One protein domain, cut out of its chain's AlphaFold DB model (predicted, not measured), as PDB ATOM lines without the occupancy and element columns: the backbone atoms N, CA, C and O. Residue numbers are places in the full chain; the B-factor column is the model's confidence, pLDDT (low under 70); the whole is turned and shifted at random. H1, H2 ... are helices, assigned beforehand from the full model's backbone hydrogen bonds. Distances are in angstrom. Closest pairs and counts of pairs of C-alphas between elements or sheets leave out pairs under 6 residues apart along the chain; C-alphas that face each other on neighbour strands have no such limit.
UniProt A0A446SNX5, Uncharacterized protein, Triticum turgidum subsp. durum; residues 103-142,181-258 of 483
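AT A GLANCE: This is residues 103 to 142 and 181 to 258 of the 483 residues of an uncharacterized protein of Triticum turgidum subsp. durum (UniProt A0A446SNX5). One long helix, H3, forms the spine of a loose body of short helices and loops, and a second helix, H2, sticks out from that body as an arm. H1 packs on the last turns of H3, H5 packs farther back along it, and a long loop between H5 and H6 passes beside it. The printed part has 118 residues with six named helices, H1 to H6 in chain order, and no named strand; the class is all helix. The whole is loose, with a radius of gyration of the C-alphas of 18.5 A, and elongated, spanning 61 by 34 by 26 A.

HOW THE PARTS SIT: H1, residues 108 to 114, touches H3, residues 186 to 207, through residues 203 to 207 alone; the closest C-alphas, of Val 111 and Leu 207, are 6.6 A apart. The two run opposite ways at a shallow tilt of 13 degrees. H2, residues 122 to 136, touches no helix. H4, residues 217 to 223, and H3 are near each other, their closest C-alphas 8.4 A apart. H5, residues 227 to 230, touches residues 194 to 201 of H3, closest at the C-alphas of Lys 197 and Leu 230, 6.5 A. H6, residues 250 to 253, is close to H3 but not clearly touching: C-alphas 189 and 253, the closest, are 7.3 A apart. In H1 to H4 every O i to N i+4 pair is within hydrogen-bond range; H5 and H6 are too short for one.

IN THESE COORDINATES: H1 begins at C-alpha 108 (195.639, 187.370, 181.458) and measures 10.1 A. H2 measures 20.9 A, H3 31.5 A, H4 9.9 A, H5 4.9 A and H6 5.1 A, ending at C-alpha 253 (215.438, 209.726, 178.687).

THE WHOLE: Residues 143 to 180 are not printed, and C-alphas 142 and 181 are 58.9 A apart across this cut. The link from H5 to H6, residues 231 to 249, is long. Residues 129 to 142, of which 129 to 136 belong to H2, stand free. Mean pLDDT of the printed part is 74.8, with 40 residues under 70, among them 212 to 232.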
ATOM      1  N   PRO A 103     183.640 197.516 179.561       53.03
ATOM      2  CA  PRO A 103     184.965 197.009 179.247       53.03
ATOM      3  C   PRO A 103     184.940 195.486 179.146       53.03
ATOM      4  O   PRO A 103     184.572 194.787 180.095       53.03
ATOM      5  N   ASN A 104     185.374 194.975 177.995       61.56
ATOM      6  CA  ASN A 104     185.777 193.582 177.889       61.56
ATOM      7  C   ASN A 104     186.937 193.351 178.863       61.56
ATOM      8  O   ASN A 104     187.799 194.215 179.032       61.56
ATOM      9  N   LEU A 105     186.982 192.179 179.489       67.25
ATOM     10  CA  LEU A 105     188.144 191.806 180.287       67.25
ATOM     11  C   LEU A 105     189.364 191.657 179.357       67.25
ATOM     12  O   LEU A 105     189.245 190.986 178.327       67.25
ATOM     13  N   PRO A 106     190.524 192.257 179.682       71.44
ATOM     14  CA  PRO A 106     191.765 191.973 178.970       71.44
ATOM     15  C   PRO A 106     192.158 190.503 179.166       71.44
ATOM     16  O   PRO A 106     191.761 189.868 180.146       71.44
ATOM     17  N   SER A 107     192.977 189.956 178.266       76.56
ATOM     18  CA  SER A 107     193.552 188.629 178.486       76.56
ATOM     19  C   SER A 107     194.551 188.651 179.650       76.56
ATOM     20  O   SER A 107     195.263 189.638 179.855       76.56
ATOM     21  N   ASP A 108     194.656 187.533 180.376       71.94
ATOM     22  CA  ASP A 108     195.639 187.370 181.458       71.94
ATOM     23  C   ASP A 108     197.074 187.664 180.982       71.94
ATOM     24  O   ASP A 108     197.872 188.221 181.732       71.94
ATOM     25  N   GLU A 109     197.397 187.356 179.720       79.38
ATOM     26  CA  GLU A 109     198.687 187.679 179.098       79.38
ATOM     27  C   GLU A 109     198.953 189.196 179.061       79.38
ATOM     28  O   GLU A 109     200.031 189.644 179.456       79.38
ATOM     29  N   ILE A 110     197.969 190.002 178.642       81.94
ATOM     30  CA  ILE A 110     198.087 191.469 178.590       81.94
ATOM     31  C   ILE A 110     198.275 192.039 180.001       81.94
ATOM     32  O   ILE A 110     199.126 192.911 180.199       81.94
ATOM     33  N   VAL A 111     197.544 191.517 180.993       80.06
ATOM     34  CA  VAL A 111     197.689 191.922 182.401       80.06
ATOM     35  C   VAL A 111     199.080 191.558 182.932       80.06
ATOM     36  O   VAL A 111     199.782 192.427 183.446       80.06
ATOM     37  N   GLN A 112     199.533 190.313 182.755       81.69
ATOM     38  CA  GLN A 112     200.849 189.858 183.225       81.69
ATOM     39  C   GLN A 112     202.015 190.620 182.579       81.69
ATOM     40  O   GLN A 112     203.030 190.870 183.240       81.69
ATOM     41  N   VAL A 113     201.886 191.026 181.311       85.38
ATOM     42  CA  VAL A 113     202.897 191.828 180.609       85.38
ATOM     43  C   VAL A 113     202.858 193.291 181.062       85.38
ATOM     44  O   VAL A 113     203.881 193.805 181.517       85.38
ATOM     45  N   LEU A 114     201.709 193.971 180.982       85.62
ATOM     46  CA  LEU A 114     201.639 195.428 181.158       85.62
ATOM     47  C   LEU A 114     201.499 195.892 182.615       85.62
ATOM     48  O   LEU A 114     201.999 196.972 182.938       85.62
ATOM     49  N   ALA A 115     200.855 195.119 183.492       81.56
ATOM     50  CA  ALA A 115     200.646 195.494 184.891       81.56
ATOM     51  C   ALA A 115     201.847 195.134 185.787       81.56
ATOM     52  O   ALA A 115     202.767 194.396 185.396       81.56
ATOM     53  N   ARG A 116     201.859 195.683 187.008       73.69
ATOM     54  CA  ARG A 116     202.848 195.332 188.038       73.69
ATOM     55  C   ARG A 116     202.717 193.886 188.507       73.69
ATOM     56  O   ARG A 116     201.631 193.326 188.555       73.69
ATOM     57  N   SER A 117     203.841 193.339 188.961       65.62
ATOM     58  CA  SER A 117     203.914 192.161 189.836       65.62
ATOM     59  C   SER A 117     202.881 192.246 190.968       65.62
ATOM     60  O   SER A 117     202.012 191.387 191.077       65.62
ATOM     61  N   ASN A 118     202.893 193.356 191.707       60.12
ATOM     62  CA  ASN A 118     202.006 193.615 192.847       60.12
ATOM     63  C   ASN A 118     200.539 193.924 192.461       60.12
ATOM     64  O   ASN A 118     199.754 194.273 193.336       60.12
ATOM     65  N   PHE A 119     200.160 193.832 191.177       56.12
ATOM     66  CA  PHE A 119     198.749 193.853 190.762       56.12
ATOM     67  C   PHE A 119     198.055 192.531 191.133       56.12
ATOM     68  O   PHE A 119     196.879 192.523 191.487       56.12
ATOM     69  N   TYR A 120     198.818 191.431 191.146       58.59
ATOM     70  CA  TYR A 120     198.454 190.175 191.799       58.59
ATOM     71  C   TYR A 120     198.780 190.266 193.293       58.59
ATOM     72  O   TYR A 120     199.713 189.633 193.774       58.59
ATOM     73  N   ASP A 121     198.032 191.091 194.022       67.12
ATOM     74  CA  ASP A 121     198.085 191.096 195.485       67.12
ATOM     75  C   ASP A 121     197.596 189.758 196.079       67.12
ATOM     76  O   ASP A 121     197.069 188.891 195.378       67.12
ATOM     77  N   ASP A 122     197.783 189.570 197.387       66.94
ATOM     78  CA  ASP A 122     197.414 188.329 198.080       66.94
ATOM     79  C   ASP A 122     195.916 187.980 197.954       66.94
ATOM     80  O   ASP A 122     195.564 186.801 198.011       66.94
ATOM     81  N   GLU A 123     195.038 188.962 197.717       74.69
ATOM     82  CA  GLU A 123     193.604 188.737 197.521       74.69
ATOM     83  C   GLU A 123     193.293 188.252 196.096       74.69
ATOM     84  O   GLU A 123     192.621 187.230 195.923       74.69
ATOM     85  N   LEU A 124     193.821 188.932 195.069       72.69
ATOM     86  CA  LEU A 124     193.666 188.512 193.673       72.69
ATOM     87  C   LEU A 124     194.374 187.172 193.414       72.69
ATOM     88  O   LEU A 124     193.873 186.351 192.643       72.69
ATOM     89  N   ARG A 125     195.508 186.914 194.081       73.25
ATOM     90  CA  ARG A 125     196.231 185.639 193.996       73.25
ATOM     91  C   ARG A 125     195.449 184.496 194.648       73.25
ATOM     92  O   ARG A 125     195.334 183.443 194.026       73.25
ATOM     93  N   ALA A 126     194.850 184.704 195.825       74.06
ATOM     94  CA  ALA A 126     193.962 183.712 196.438       74.06
ATOM     95  C   ALA A 126     192.749 183.405 195.540       74.06
ATOM     96  O   ALA A 126     192.455 182.242 195.275       74.06
ATOM     97  N   ALA A 127     192.105 184.434 194.980       77.38
ATOM     98  CA  ALA A 127     190.980 184.256 194.061       77.38
ATOM     99  C   ALA A 127     191.373 183.558 192.739       77.38
ATOM    100  O   ALA A 127     190.570 182.819 192.164       77.38
ATOM    101  N   LEU A 128     192.610 183.746 192.261       78.31
ATOM    102  CA  LEU A 128     193.165 183.003 191.124       78.31
ATOM    103  C   LEU A 128     193.371 181.518 191.462       78.31
ATOM    104  O   LEU A 128     193.036 180.666 190.641       78.31
ATOM    105  N   VAL A 129     193.861 181.194 192.664       75.88
ATOM    106  CA  VAL A 129     193.964 179.803 193.140       75.88
ATOM    107  C   VAL A 129     192.573 179.173 193.266       75.88
ATOM    108  O   VAL A 129     192.357 178.095 192.717       75.88
ATOM    109  N   GLU A 130     191.594 179.858 193.868       77.88
ATOM    110  CA  GLU A 130     190.185 179.418 193.912       77.88
ATOM    111  C   GLU A 130     189.642 179.106 192.502       77.88
ATOM    112  O   GLU A 130     189.039 178.056 192.270       77.88
ATOM    113  N   TYR A 131     189.906 179.982 191.527       76.56
ATOM    114  CA  TYR A 131     189.496 179.783 190.135       76.56
ATOM    115  C   TYR A 131     190.206 178.594 189.461       76.56
ATOM    116  O   TYR A 131     189.553 177.811 188.767       76.56
ATOM    117  N   GLN A 132     191.509 178.403 189.697       79.19
ATOM    118  CA  GLN A 132     192.256 177.233 189.217       79.19
ATOM    119  C   GLN A 132     191.709 175.926 189.813       79.19
ATOM    120  O   GLN A 132     191.491 174.969 189.071       79.19
ATOM    121  N   VAL A 133     191.419 175.893 191.120       76.19
ATOM    122  CA  VAL A 133     190.794 174.746 191.805       76.19
ATOM    123  C   VAL A 133     189.449 174.401 191.156       76.19
ATOM    124  O   VAL A 133     189.239 173.255 190.759       76.19
ATOM    125  N   HIS A 134     188.564 175.385 190.964       73.88
ATOM    126  CA  HIS A 134     187.276 175.170 190.294       73.88
ATOM    127  C   HIS A 134     187.421 174.676 188.850       73.88
ATOM    128  O   HIS A 134     186.657 173.805 188.426       73.88
ATOM    129  N   LYS A 135     188.412 175.179 188.101       76.94
ATOM    130  CA  LYS A 135     188.704 174.703 186.744       76.94
ATOM    131  C   LYS A 135     189.161 173.238 186.745       76.94
ATOM    132  O   LYS A 135     188.596 172.438 186.004       76.94
ATOM    133  N   PHE A 136     190.107 172.860 187.610       76.50
ATOM    134  CA  PHE A 136     190.581 171.474 187.719       76.50
ATOM    135  C   PHE A 136     189.482 170.484 188.135       76.50
ATOM    136  O   PHE A 136     189.521 169.333 187.712       76.50
ATOM    137  N   LEU A 137     188.497 170.925 188.924       71.50
ATOM    138  CA  LEU A 137     187.325 170.119 189.297       71.50
ATOM    139  C   LEU A 137     186.255 170.036 188.187       71.50
ATOM    140  O   LEU A 137     185.330 169.235 188.300       71.50
ATOM    141  N   SER A 138     186.368 170.842 187.123       67.94
ATOM    142  CA  SER A 138     185.393 170.921 186.021       67.94
ATOM    143  C   SER A 138     185.860 170.266 184.712       67.94
ATOM    144  O   SER A 138     185.029 169.982 183.850       67.94
ATOM    145  N   GLU A 139     187.164 170.039 184.523       59.72
ATOM    146  CA  GLU A 139     187.716 169.475 183.280       59.72
ATOM    147  C   GLU A 139     187.828 167.931 183.328       59.72
ATOM    148  O   GLU A 139     188.413 167.374 184.264       59.72
ATOM    149  N   PRO A 140     187.316 167.198 182.314       46.47
ATOM    150  CA  PRO A 140     187.506 165.752 182.220       46.47
ATOM    151  C   PRO A 140     188.985 165.415 181.992       46.47
ATOM    152  O   PRO A 140     189.704 166.124 181.288       46.47
ATOM    153  N   HIS A 141     189.453 164.327 182.606       42.88
ATOM    154  CA  HIS A 141     190.881 164.039 182.725       42.88
ATOM    155  C   HIS A 141     191.544 163.734 181.368       42.88
ATOM    156  O   HIS A 141     191.238 162.729 180.725       42.88
ATOM    157  N   GLY A 142     192.492 164.583 180.962       40.56
ATOM    158  CA  GLY A 142     193.458 164.266 179.908       40.56
ATOM    159  C   GLY A 142     194.548 163.304 180.413       40.56
ATOM    160  O   GLY A 142     194.808 163.275 181.617       40.56
ATOM    161  N   LYS A 181     227.137 210.945 178.120       82.06
ATOM    162  CA  LYS A 181     227.441 212.380 178.288       82.06
ATOM    163  C   LYS A 181     226.661 213.285 177.339       82.06
ATOM    164  O   LYS A 181     226.363 214.413 177.725       82.06
ATOM    165  N   THR A 182     226.349 212.832 176.124       87.06
ATOM    166  CA  THR A 182     225.513 213.611 175.197       87.06
ATOM    167  C   THR A 182     224.052 213.532 175.629       87.06
ATOM    168  O   THR A 182     223.394 212.500 175.476       87.06
ATOM    169  N   GLY A 183     223.557 214.638 176.185       87.00
ATOM    170  CA  GLY A 183     222.143 214.822 176.483       87.00
ATOM    171  C   GLY A 183     221.331 215.216 175.246       87.00
ATOM    172  O   GLY A 183     221.886 215.751 174.286       87.00
ATOM    173  N   LEU A 184     220.021 214.973 175.290       87.75
ATOM    174  CA  LEU A 184     219.053 215.643 174.418       87.75
ATOM    175  C   LEU A 184     218.952 217.137 174.769       87.75
ATOM    176  O   LEU A 184     219.224 217.536 175.906       87.75
ATOM    177  N   ASP A 185     218.522 217.955 173.808       90.75
ATOM    178  CA  ASP A 185     218.007 219.297 174.104       90.75
ATOM    179  C   ASP A 185     216.543 219.249 174.600       90.75
ATOM    180  O   ASP A 185     215.921 218.185 174.657       90.75
ATOM    181  N   GLN A 186     216.000 220.400 175.009       88.62
ATOM    182  CA  GLN A 186     214.657 220.473 175.593       88.62
ATOM    183  C   GLN A 186     213.551 220.135 174.579       88.62
ATOM    184  O   GLN A 186     212.616 219.426 174.933       88.62
ATOM    185  N   GLU A 187     213.663 220.578 173.323       90.81
ATOM    186  CA  GLU A 187     212.643 220.325 172.293       90.81
ATOM    187  C   GLU A 187     212.618 218.836 171.906       90.81
ATOM    188  O   GLU A 187     211.553 218.229 171.757       90.81
ATOM    189  N   GLN A 188     213.800 218.218 171.822       90.62
ATOM    190  CA  GLN A 188     213.956 216.775 171.649       90.62
ATOM    191  C   GLN A 188     213.368 215.991 172.832       90.62
ATOM    192  O   GLN A 188     212.669 215.000 172.616       90.62
ATOM    193  N   LEU A 189     213.629 216.425 174.070       87.75
ATOM    194  CA  LEU A 189     213.119 215.776 175.279       87.75
ATOM    195  C   LEU A 189     211.592 215.895 175.398       87.75
ATOM    196  O   LEU A 189     210.934 214.897 175.684       87.75
ATOM    197  N   ASP A 190     211.020 217.069 175.133       85.75
ATOM    198  CA  ASP A 190     209.571 217.295 175.191       85.75
ATOM    199  C   ASP A 190     208.838 216.467 174.124       85.75
ATOM    200  O   ASP A 190     207.830 215.820 174.416       85.75
ATOM    201  N   SER A 191     209.400 216.388 172.911       87.44
ATOM    202  CA  SER A 191     208.926 215.502 171.839       87.44
ATOM    203  C   SER A 191     208.985 214.018 172.239       87.44
ATOM    204  O   SER A 191     208.022 213.267 172.041       87.44
ATOM    205  N   LEU A 192     210.077 213.590 172.885       88.94
ATOM    206  CA  LEU A 192     210.245 212.221 173.379       88.94
ATOM    207  C   LEU A 192     209.234 211.880 174.488       88.94
ATOM    208  O   LEU A 192     208.601 210.823 174.455       88.94
ATOM    209  N   LEU A 193     209.031 212.786 175.448       87.00
ATOM    210  CA  LEU A 193     208.062 212.615 176.530       87.00
ATOM    211  C   LEU A 193     206.623 212.597 175.995       87.00
ATOM    212  O   LEU A 193     205.831 211.755 176.425       87.00
ATOM    213  N   ALA A 194     206.295 213.446 175.015       83.88
ATOM    214  CA  ALA A 194     205.009 213.409 174.323       83.88
ATOM    215  C   ALA A 194     204.783 212.057 173.627       83.88
ATOM    216  O   ALA A 194     203.726 211.452 173.812       83.88
ATOM    217  N   LYS A 195     205.789 211.522 172.912       87.12
ATOM    218  CA  LYS A 195     205.743 210.169 172.326       87.12
ATOM    219  C   LYS A 195     205.499 209.096 173.392       87.12
ATOM    220  O   LYS A 195     204.679 208.201 173.197       87.12
ATOM    221  N   TYR A 196     206.168 209.177 174.538       88.75
ATOM    222  CA  TYR A 196     206.046 208.157 175.580       88.75
ATOM    223  C   TYR A 196     204.720 208.220 176.356       88.75
ATOM    224  O   TYR A 196     204.231 207.171 176.785       88.75
ATOM    225  N   LYS A 197     204.074 209.395 176.455       84.75
ATOM    226  CA  LYS A 197     202.680 209.502 176.931       84.75
ATOM    227  C   LYS A 197     201.724 208.688 176.039       84.75
ATOM    228  O   LYS A 197     200.813 208.045 176.560       84.75
ATOM    229  N   ARG A 198     201.984 208.594 174.723       83.19
ATOM    230  CA  ARG A 198     201.214 207.736 173.794       83.19
ATOM    231  C   ARG A 198     201.310 206.255 174.155       83.19
ATOM    232  O   ARG A 198     200.284 205.588 174.253       83.19
ATOM    233  N   TYR A 199     202.516 205.742 174.419       86.81
ATOM    234  CA  TYR A 199     202.711 204.344 174.833       86.81
ATOM    235  C   TYR A 199     201.999 204.026 176.160       86.81
ATOM    236  O   TYR A 199     201.409 202.957 176.300       86.81
ATOM    237  N   ARG A 200     201.994 204.966 177.119       85.25
ATOM    238  CA  ARG A 200     201.244 204.842 178.384       85.25
ATOM    239  C   ARG A 200     199.727 204.784 178.153       85.25
ATOM    240  O   ARG A 200     199.059 203.921 178.719       85.25
ATOM    241  N   PHE A 201     199.193 205.637 177.279       80.06
ATOM    242  CA  PHE A 201     197.773 205.640 176.912       80.06
ATOM    243  C   PHE A 201     197.354 204.369 176.142       80.06
ATOM    244  O   PHE A 201     196.335 203.755 176.460       80.06
ATOM    245  N   LYS A 202     198.184 203.901 175.200       83.50
ATOM    246  CA  LYS A 202     198.002 202.626 174.479       83.50
ATOM    247  C   LYS A 202     197.937 201.433 175.439       83.50
ATOM    248  O   LYS A 202     197.049 200.593 175.319       83.50
ATOM    249  N   ALA A 203     198.816 201.396 176.440       84.75
ATOM    250  CA  ALA A 203     198.808 200.365 177.476       84.75
ATOM    251  C   ALA A 203     197.550 200.395 178.361       84.75
ATOM    252  O   ALA A 203     197.033 199.340 178.722       84.75
ATOM    253  N   TYR A 204     197.039 201.585 178.689       79.81
ATOM    254  CA  TYR A 204     195.781 201.743 179.424       79.81
ATOM    255  C   TYR A 204     194.584 201.183 178.642       79.81
ATOM    256  O   TYR A 204     193.794 200.424 179.197       79.81
ATOM    257  N   LEU A 205     194.480 201.471 177.341       78.44
ATOM    258  CA  LEU A 205     193.402 200.936 176.499       78.44
ATOM    259  C   LEU A 205     193.473 199.406 176.336       78.44
ATOM    260  O   LEU A 205     192.432 198.749 176.346       78.44
ATOM    261  N   LEU A 206     194.679 198.828 176.263       81.94
ATOM    262  CA  LEU A 206     194.875 197.371 176.289       81.94
ATOM    263  C   LEU A 206     194.410 196.750 177.617       81.94
ATOM    264  O   LEU A 206     193.765 195.706 177.608       81.94
ATOM    265  N   LEU A 207     194.677 197.404 178.753       78.38
ATOM    266  CA  LEU A 207     194.179 196.979 180.070       78.38
ATOM    267  C   LEU A 207     192.653 197.160 180.229       78.38
ATOM    268  O   LEU A 207     192.046 196.461 181.034       78.38
ATOM    269  N   LEU A 208     192.015 198.021 179.429       74.06
ATOM    270  CA  LEU A 208     190.551 198.101 179.276       74.06
ATOM    271  C   LEU A 208     189.980 197.104 178.242       74.06
ATOM    272  O   LEU A 208     188.826 197.239 177.829       74.06
ATOM    273  N   GLY A 209     190.779 196.135 177.780       72.44
ATOM    274  CA  GLY A 209     190.339 195.088 176.858       72.44
ATOM    275  C   GLY A 209     190.005 195.573 175.443       72.44
ATOM    276  O   GLY A 209     189.236 194.911 174.741       72.44
ATOM    277  N   LYS A 210     190.551 196.717 175.001       76.38
ATOM    278  CA  LYS A 210     190.478 197.123 173.587       76.38
ATOM    279  C   LYS A 210     191.432 196.260 172.742       76.38
ATOM    280  O   LYS A 210     192.552 195.999 173.186       76.38
ATOM    281  N   PRO A 211     191.018 195.800 171.546       70.31
ATOM    282  CA  PRO A 211     191.845 194.940 170.703       70.31
ATOM    283  C   PRO A 211     193.043 195.707 170.125       70.31
ATOM    284  O   PRO A 211     192.956 196.904 169.846       70.31
ATOM    285  N   VAL A 212     194.156 194.997 169.909       68.00
ATOM    286  CA  VAL A 212     195.420 195.561 169.390       68.00
ATOM    287  C   VAL A 212     195.217 196.271 168.046       68.00
ATOM    288  O   VAL A 212     195.810 197.320 167.807       68.00
ATOM    289  N   ASP A 213     194.321 195.749 167.210       64.62
ATOM    290  CA  ASP A 213     194.039 196.253 165.860       64.62
ATOM    291  C   ASP A 213     193.331 197.626 165.858       64.62
ATOM    292  O   ASP A 213     193.344 198.337 164.857       64.62
ATOM    293  N   GLU A 214     192.736 198.047 166.982       61.22
ATOM    294  CA  GLU A 214     192.178 199.398 167.149       61.22
ATOM    295  C   GLU A 214     193.212 200.433 167.639       61.22
ATOM    296  O   GLU A 214     192.862 201.600 167.827       61.22
ATOM    297  N   LEU A 215     194.469 200.022 167.849       64.69
ATOM    298  CA  LEU A 215     195.535 200.805 168.489       64.69
ATOM    299  C   LEU A 215     196.699 201.143 167.532       64.69
ATOM    300  O   LEU A 215     197.836 201.347 167.977       64.69
ATOM    301  N   GLU A 216     196.431 201.226 166.225       68.88
ATOM    302  CA  GLU A 216     197.297 201.954 165.285       68.88
ATOM    303  C   GLU A 216     197.261 203.459 165.580       68.88
ATOM    304  O   GLU A 216     196.189 204.029 165.784       68.88
ATOM    305  N   ASP A 217     198.418 204.123 165.554       65.25
ATOM    306  CA  ASP A 217     198.562 205.504 166.037       65.25
ATOM    307  C   ASP A 217     197.633 206.508 165.320       65.25
ATOM    308  O   ASP A 217     197.075 207.392 165.965       65.25
ATOM    309  N   ALA A 218     197.386 206.339 164.014       64.50
ATOM    310  CA  ALA A 218     196.476 207.200 163.248       64.50
ATOM    311  C   ALA A 218     194.988 206.972 163.597       64.50
ATOM    312  O   ALA A 218     194.199 207.918 163.648       64.50
ATOM    313  N   ALA A 219     194.592 205.725 163.879       64.50
ATOM    314  CA  ALA A 219     193.250 205.410 164.368       64.50
ATOM    315  C   ALA A 219     193.062 205.885 165.819       64.50
ATOM    316  O   ALA A 219     191.972 206.323 166.195       64.50
ATOM    317  N   LEU A 220     194.135 205.841 166.613       64.62
ATOM    318  CA  LEU A 220     194.185 206.299 167.995       64.62
ATOM    319  C   LEU A 220     193.991 207.819 168.089       64.62
ATOM    320  O   LEU A 220     193.085 208.259 168.791       64.62
ATOM    321  N   GLU A 221     194.767 208.600 167.327       62.91
ATOM    322  CA  GLU A 221     194.614 210.061 167.217       62.91
ATOM    323  C   GLU A 221     193.215 210.463 166.718       62.91
ATOM    324  O   GLU A 221     192.645 211.438 167.202       62.91
ATOM    325  N   SER A 222     192.616 209.689 165.801       62.62
ATOM    326  CA  SER A 222     191.271 209.975 165.281       62.62
ATOM    327  C   SER A 222     190.121 209.602 166.229       62.62
ATOM    328  O   SER A 222     189.026 210.146 166.066       62.62
ATOM    329  N   LYS A 223     190.310 208.659 167.163       60.91
ATOM    330  CA  LYS A 223     189.272 208.221 168.123       60.91
ATOM    331  C   LYS A 223     189.375 208.913 169.480       60.91
ATOM    332  O   LYS A 223     188.354 209.116 170.135       60.91
ATOM    333  N   TYR A 224     190.588 209.247 169.910       61.03
ATOM    334  CA  TYR A 224     190.877 209.750 171.248       61.03
ATOM    335  C   TYR A 224     191.773 210.998 171.149       61.03
ATOM    336  O   TYR A 224     192.990 210.847 171.026       61.03
ATOM    337  N   PRO A 225     191.192 212.218 171.209       59.91
ATOM    338  CA  PRO A 225     191.934 213.478 171.149       59.91
ATOM    339  C   PRO A 225     193.070 213.503 172.172       59.91
ATOM    340  O   PRO A 225     192.854 213.473 173.389       59.91
ATOM    341  N   MET A 226     194.296 213.460 171.657       58.56
ATOM    342  CA  MET A 226     195.470 213.088 172.439       58.56
ATOM    343  C   MET A 226     195.920 214.208 173.384       58.56
ATOM    344  O   MET A 226     196.610 213.937 174.365       58.56
ATOM    345  N   GLU A 227     195.465 215.439 173.155       59.06
ATOM    346  CA  GLU A 227     195.641 216.598 174.031       59.06
ATOM    347  C   GLU A 227     195.187 216.287 175.469       59.06
ATOM    348  O   GLU A 227     195.925 216.534 176.422       59.06
ATOM    349  N   LEU A 228     194.034 215.624 175.628       55.75
ATOM    350  CA  LEU A 228     193.475 215.253 176.938       55.75
ATOM    351  C   LEU A 228     194.307 214.186 177.675       55.75
ATOM    352  O   LEU A 228     194.257 214.095 178.902       55.75
ATOM    353  N   ALA A 229     195.074 213.373 176.944       57.19
ATOM    354  CA  ALA A 229     196.028 212.427 177.526       57.19
ATOM    355  C   ALA A 229     197.396 213.082 177.796       57.19
ATOM    356  O   ALA A 229     198.111 212.665 178.710       57.19
ATOM    357  N   LEU A 230     197.760 214.121 177.035       58.69
ATOM    358  CA  LEU A 230     198.989 214.888 177.224       58.69
ATOM    359  C   LEU A 230     198.931 215.790 178.467       58.69
ATOM    360  O   LEU A 230     199.950 215.918 179.142       58.69
ATOM    361  N   GLU A 231     197.768 216.338 178.824       62.09
ATOM    362  CA  GLU A 231     197.583 217.137 180.051       62.09
ATOM    363  C   GLU A 231     197.505 216.301 181.347       62.09
ATOM    364  O   GLU A 231     197.625 216.850 182.439       62.09
ATOM    365  N   ASN A 232     197.331 214.976 181.265       68.50
ATOM    366  CA  ASN A 232     197.131 214.124 182.442       68.50
ATOM    367  C   ASN A 232     198.454 213.543 182.987       68.50
ATOM    368  O   ASN A 232     199.096 212.702 182.351       68.50
ATOM    369  N   ASP A 233     198.825 213.946 184.206       70.38
ATOM    370  CA  ASP A 233     200.047 213.506 184.898       70.38
ATOM    371  C   ASP A 233     200.118 211.992 185.161       70.38
ATOM    372  O   ASP A 233     201.214 211.444 185.252       70.38
ATOM    373  N   PHE A 234     198.994 211.265 185.211       68.88
ATOM    374  CA  PHE A 234     199.029 209.802 185.356       68.88
ATOM    375  C   PHE A 234     199.756 209.109 184.194       68.88
ATOM    376  O   PHE A 234     200.442 208.108 184.398       68.88
ATOM    377  N   PHE A 235     199.653 209.654 182.978       71.69
ATOM    378  CA  PHE A 235     200.368 209.123 181.818       71.69
ATOM    379  C   PHE A 235     201.815 209.632 181.726       71.69
ATOM    380  O   PHE A 235     202.508 209.291 180.766       71.69
ATOM    381  N   TYR A 236     202.305 210.426 182.691       77.69
ATOM    382  CA  TYR A 236     203.665 210.963 182.665       77.69
ATOM    383  C   TYR A 236     204.712 209.829 182.597       77.69
ATOM    384  O   TYR A 236     204.760 208.974 183.487       77.69
ATOM    385  N   PRO A 237     205.577 209.786 181.560       74.75
ATOM    386  CA  PRO A 237     206.297 208.563 181.196       74.75
ATOM    387  C   PRO A 237     207.198 207.994 182.286       74.75
ATOM    388  O   PRO A 237     207.328 206.771 182.402       74.75
ATOM    389  N   CYS A 238     207.791 208.886 183.082       74.12
ATOM    390  CA  CYS A 238     208.847 208.571 184.035       74.12
ATOM    391  C   CYS A 238     208.342 208.326 185.463       74.12
ATOM    392  O   CYS A 238     209.152 208.183 186.379       74.12
ATOM    393  N   HIS A 239     207.025 208.280 185.692       69.50
ATOM    394  CA  HIS A 239     206.498 207.904 187.000       69.50
ATOM    395  C   HIS A 239     206.644 206.402 187.272       69.50
ATOM    396  O   HIS A 239     206.297 205.554 186.452       69.50
ATOM    397  N   HIS A 240     207.082 206.079 188.491       63.59
ATOM    398  CA  HIS A 240     206.971 204.749 189.088       63.59
ATOM    399  C   HIS A 240     205.554 204.514 189.659       63.59
ATOM    400  O   HIS A 240     205.420 204.050 190.795       63.59
ATOM    401  N   ASP A 241     204.506 204.823 188.893       65.81
ATOM    402  CA  ASP A 241     203.093 204.674 189.278       65.81
ATOM    403  C   ASP A 241     202.730 203.239 189.701       65.81
ATOM    404  O   ASP A 241     203.393 202.278 189.325       65.81
ATOM    405  N   SER A 242     201.663 203.070 190.479       60.34
ATOM    406  CA  SER A 242     201.254 201.767 191.022       60.34
ATOM    407  C   SER A 242     200.639 200.793 190.008       60.34
ATOM    408  O   SER A 242     200.459 199.627 190.361       60.34
ATOM    409  N   ALA A 243     200.319 201.219 188.783       70.06
ATOM    410  CA  ALA A 243     199.570 200.416 187.820       70.06
ATOM    411  C   ALA A 243     200.490 199.620 186.886       70.06
ATOM    412  O   ALA A 243     200.370 198.396 186.767       70.06
ATOM    413  N   PHE A 244     201.433 200.301 186.235       80.62
ATOM    414  CA  PHE A 244     202.220 199.723 185.152       80.62
ATOM    415  C   PHE A 244     203.469 198.982 185.646       80.62
ATOM    416  O   PHE A 244     204.238 199.447 186.495       80.62
ATOM    417  N   GLY A 245     203.700 197.805 185.061       83.44
ATOM    418  CA  GLY A 245     204.861 196.942 185.291       83.44
ATOM    419  C   GLY A 245     206.121 197.374 184.549       83.44
ATOM    420  O   GLY A 245     207.013 196.550 184.355       83.44
ATOM    421  N   TRP A 246     206.169 198.624 184.093       89.69
ATOM    422  CA  TRP A 246     207.217 199.219 183.270       89.69
ATOM    423  C   TRP A 246     207.087 200.751 183.297       89.69
ATOM    424  O   TRP A 246     206.023 201.284 183.606       89.69
ATOM    425  N   TYR A 247     208.169 201.457 182.978       90.19
ATOM    426  CA  TYR A 247     208.217 202.913 182.834       90.19
ATOM    427  C   TYR A 247     209.381 203.308 181.905       90.19
ATOM    428  O   TYR A 247     210.220 202.469 181.567       90.19
ATOM    429  N   PHE A 248     209.446 204.574 181.487       91.19
ATOM    430  CA  PHE A 248     210.631 205.120 180.816       91.19
ATOM    431  C   PHE A 248     211.505 205.838 181.846       91.19
ATOM    432  O   PHE A 248     211.023 206.699 182.573       91.19
ATOM    433  N   ASP A 249     212.777 205.468 181.963       90.31
ATOM    434  CA  ASP A 249     213.615 205.956 183.063       90.31
ATOM    435  C   ASP A 249     214.097 207.392 182.825       90.31
ATOM    436  O   ASP A 249     214.665 207.673 181.770       90.31
ATOM    437  N   SER A 250     213.894 208.293 183.796       87.88
ATOM    438  CA  SER A 250     214.185 209.734 183.655       87.88
ATOM    439  C   SER A 250     215.602 210.002 183.166       87.88
ATOM    440  O   SER A 250     215.810 210.751 182.214       87.88
ATOM    441  N   ASP A 251     216.568 209.332 183.784       88.44
ATOM    442  CA  ASP A 251     217.988 209.572 183.568       88.44
ATOM    443  C   ASP A 251     218.428 209.015 182.206       88.44
ATOM    444  O   ASP A 251     219.309 209.575 181.559       88.44
ATOM    445  N   LEU A 252     217.767 207.952 181.727       89.75
ATOM    446  CA  LEU A 252     217.980 207.385 180.393       89.75
ATOM    447  C   LEU A 252     217.262 208.186 179.298       89.75
ATOM    448  O   LEU A 252     217.756 208.254 178.172       89.75
ATOM    449  N   CYS A 253     216.128 208.819 179.609       90.00
ATOM    450  CA  CYS A 253     215.438 209.726 178.687       90.00
ATOM    451  C   CYS A 253     216.292 210.948 178.343       90.00
ATOM    452  O   CYS A 253     216.240 211.407 177.208       90.00
ATOM    453  N   LEU A 254     217.128 211.423 179.274       89.31
ATOM    454  CA  LEU A 254     218.079 212.504 179.003       89.31
ATOM    455  C   LEU A 254     219.178 212.109 178.005       89.31
ATOM    456  O   LEU A 254     219.713 212.991 177.344       89.31
ATOM    457  N   LEU A 255     219.543 210.827 177.886       90.50
ATOM    458  CA  LEU A 255     220.663 210.386 177.046       90.50
ATOM    459  C   LEU A 255     220.259 210.287 175.574       90.50
ATOM    460  O   LEU A 255     219.403 209.475 175.218       90.50
ATOM    461  N   ALA A 256     220.924 211.045 174.700       88.12
ATOM    462  CA  ALA A 256     220.576 211.111 173.280       88.12
ATOM    463  C   ALA A 256     220.769 209.774 172.547       88.12
ATOM    464  O   ALA A 256     219.894 209.330 171.807       88.12
ATOM    465  N   ASN A 257     221.889 209.096 172.811       88.88
ATOM    466  CA  ASN A 257     222.352 207.919 172.065       88.88
ATOM    467  C   ASN A 257     221.655 206.591 172.431       88.88
ATOM    468  O   ASN A 257     222.134 205.523 172.052       88.88
ATOM    469  N   LEU A 258     220.551 206.633 173.184       91.75
ATOM    470  CA  LEU A 258     219.730 205.459 173.479       91.75
ATOM    471  C   LEU A 258     218.542 205.333 172.514       91.75
ATOM    472  O   LEU A 258     218.014 206.315 171.993       91.75
TER     473      LEU A 258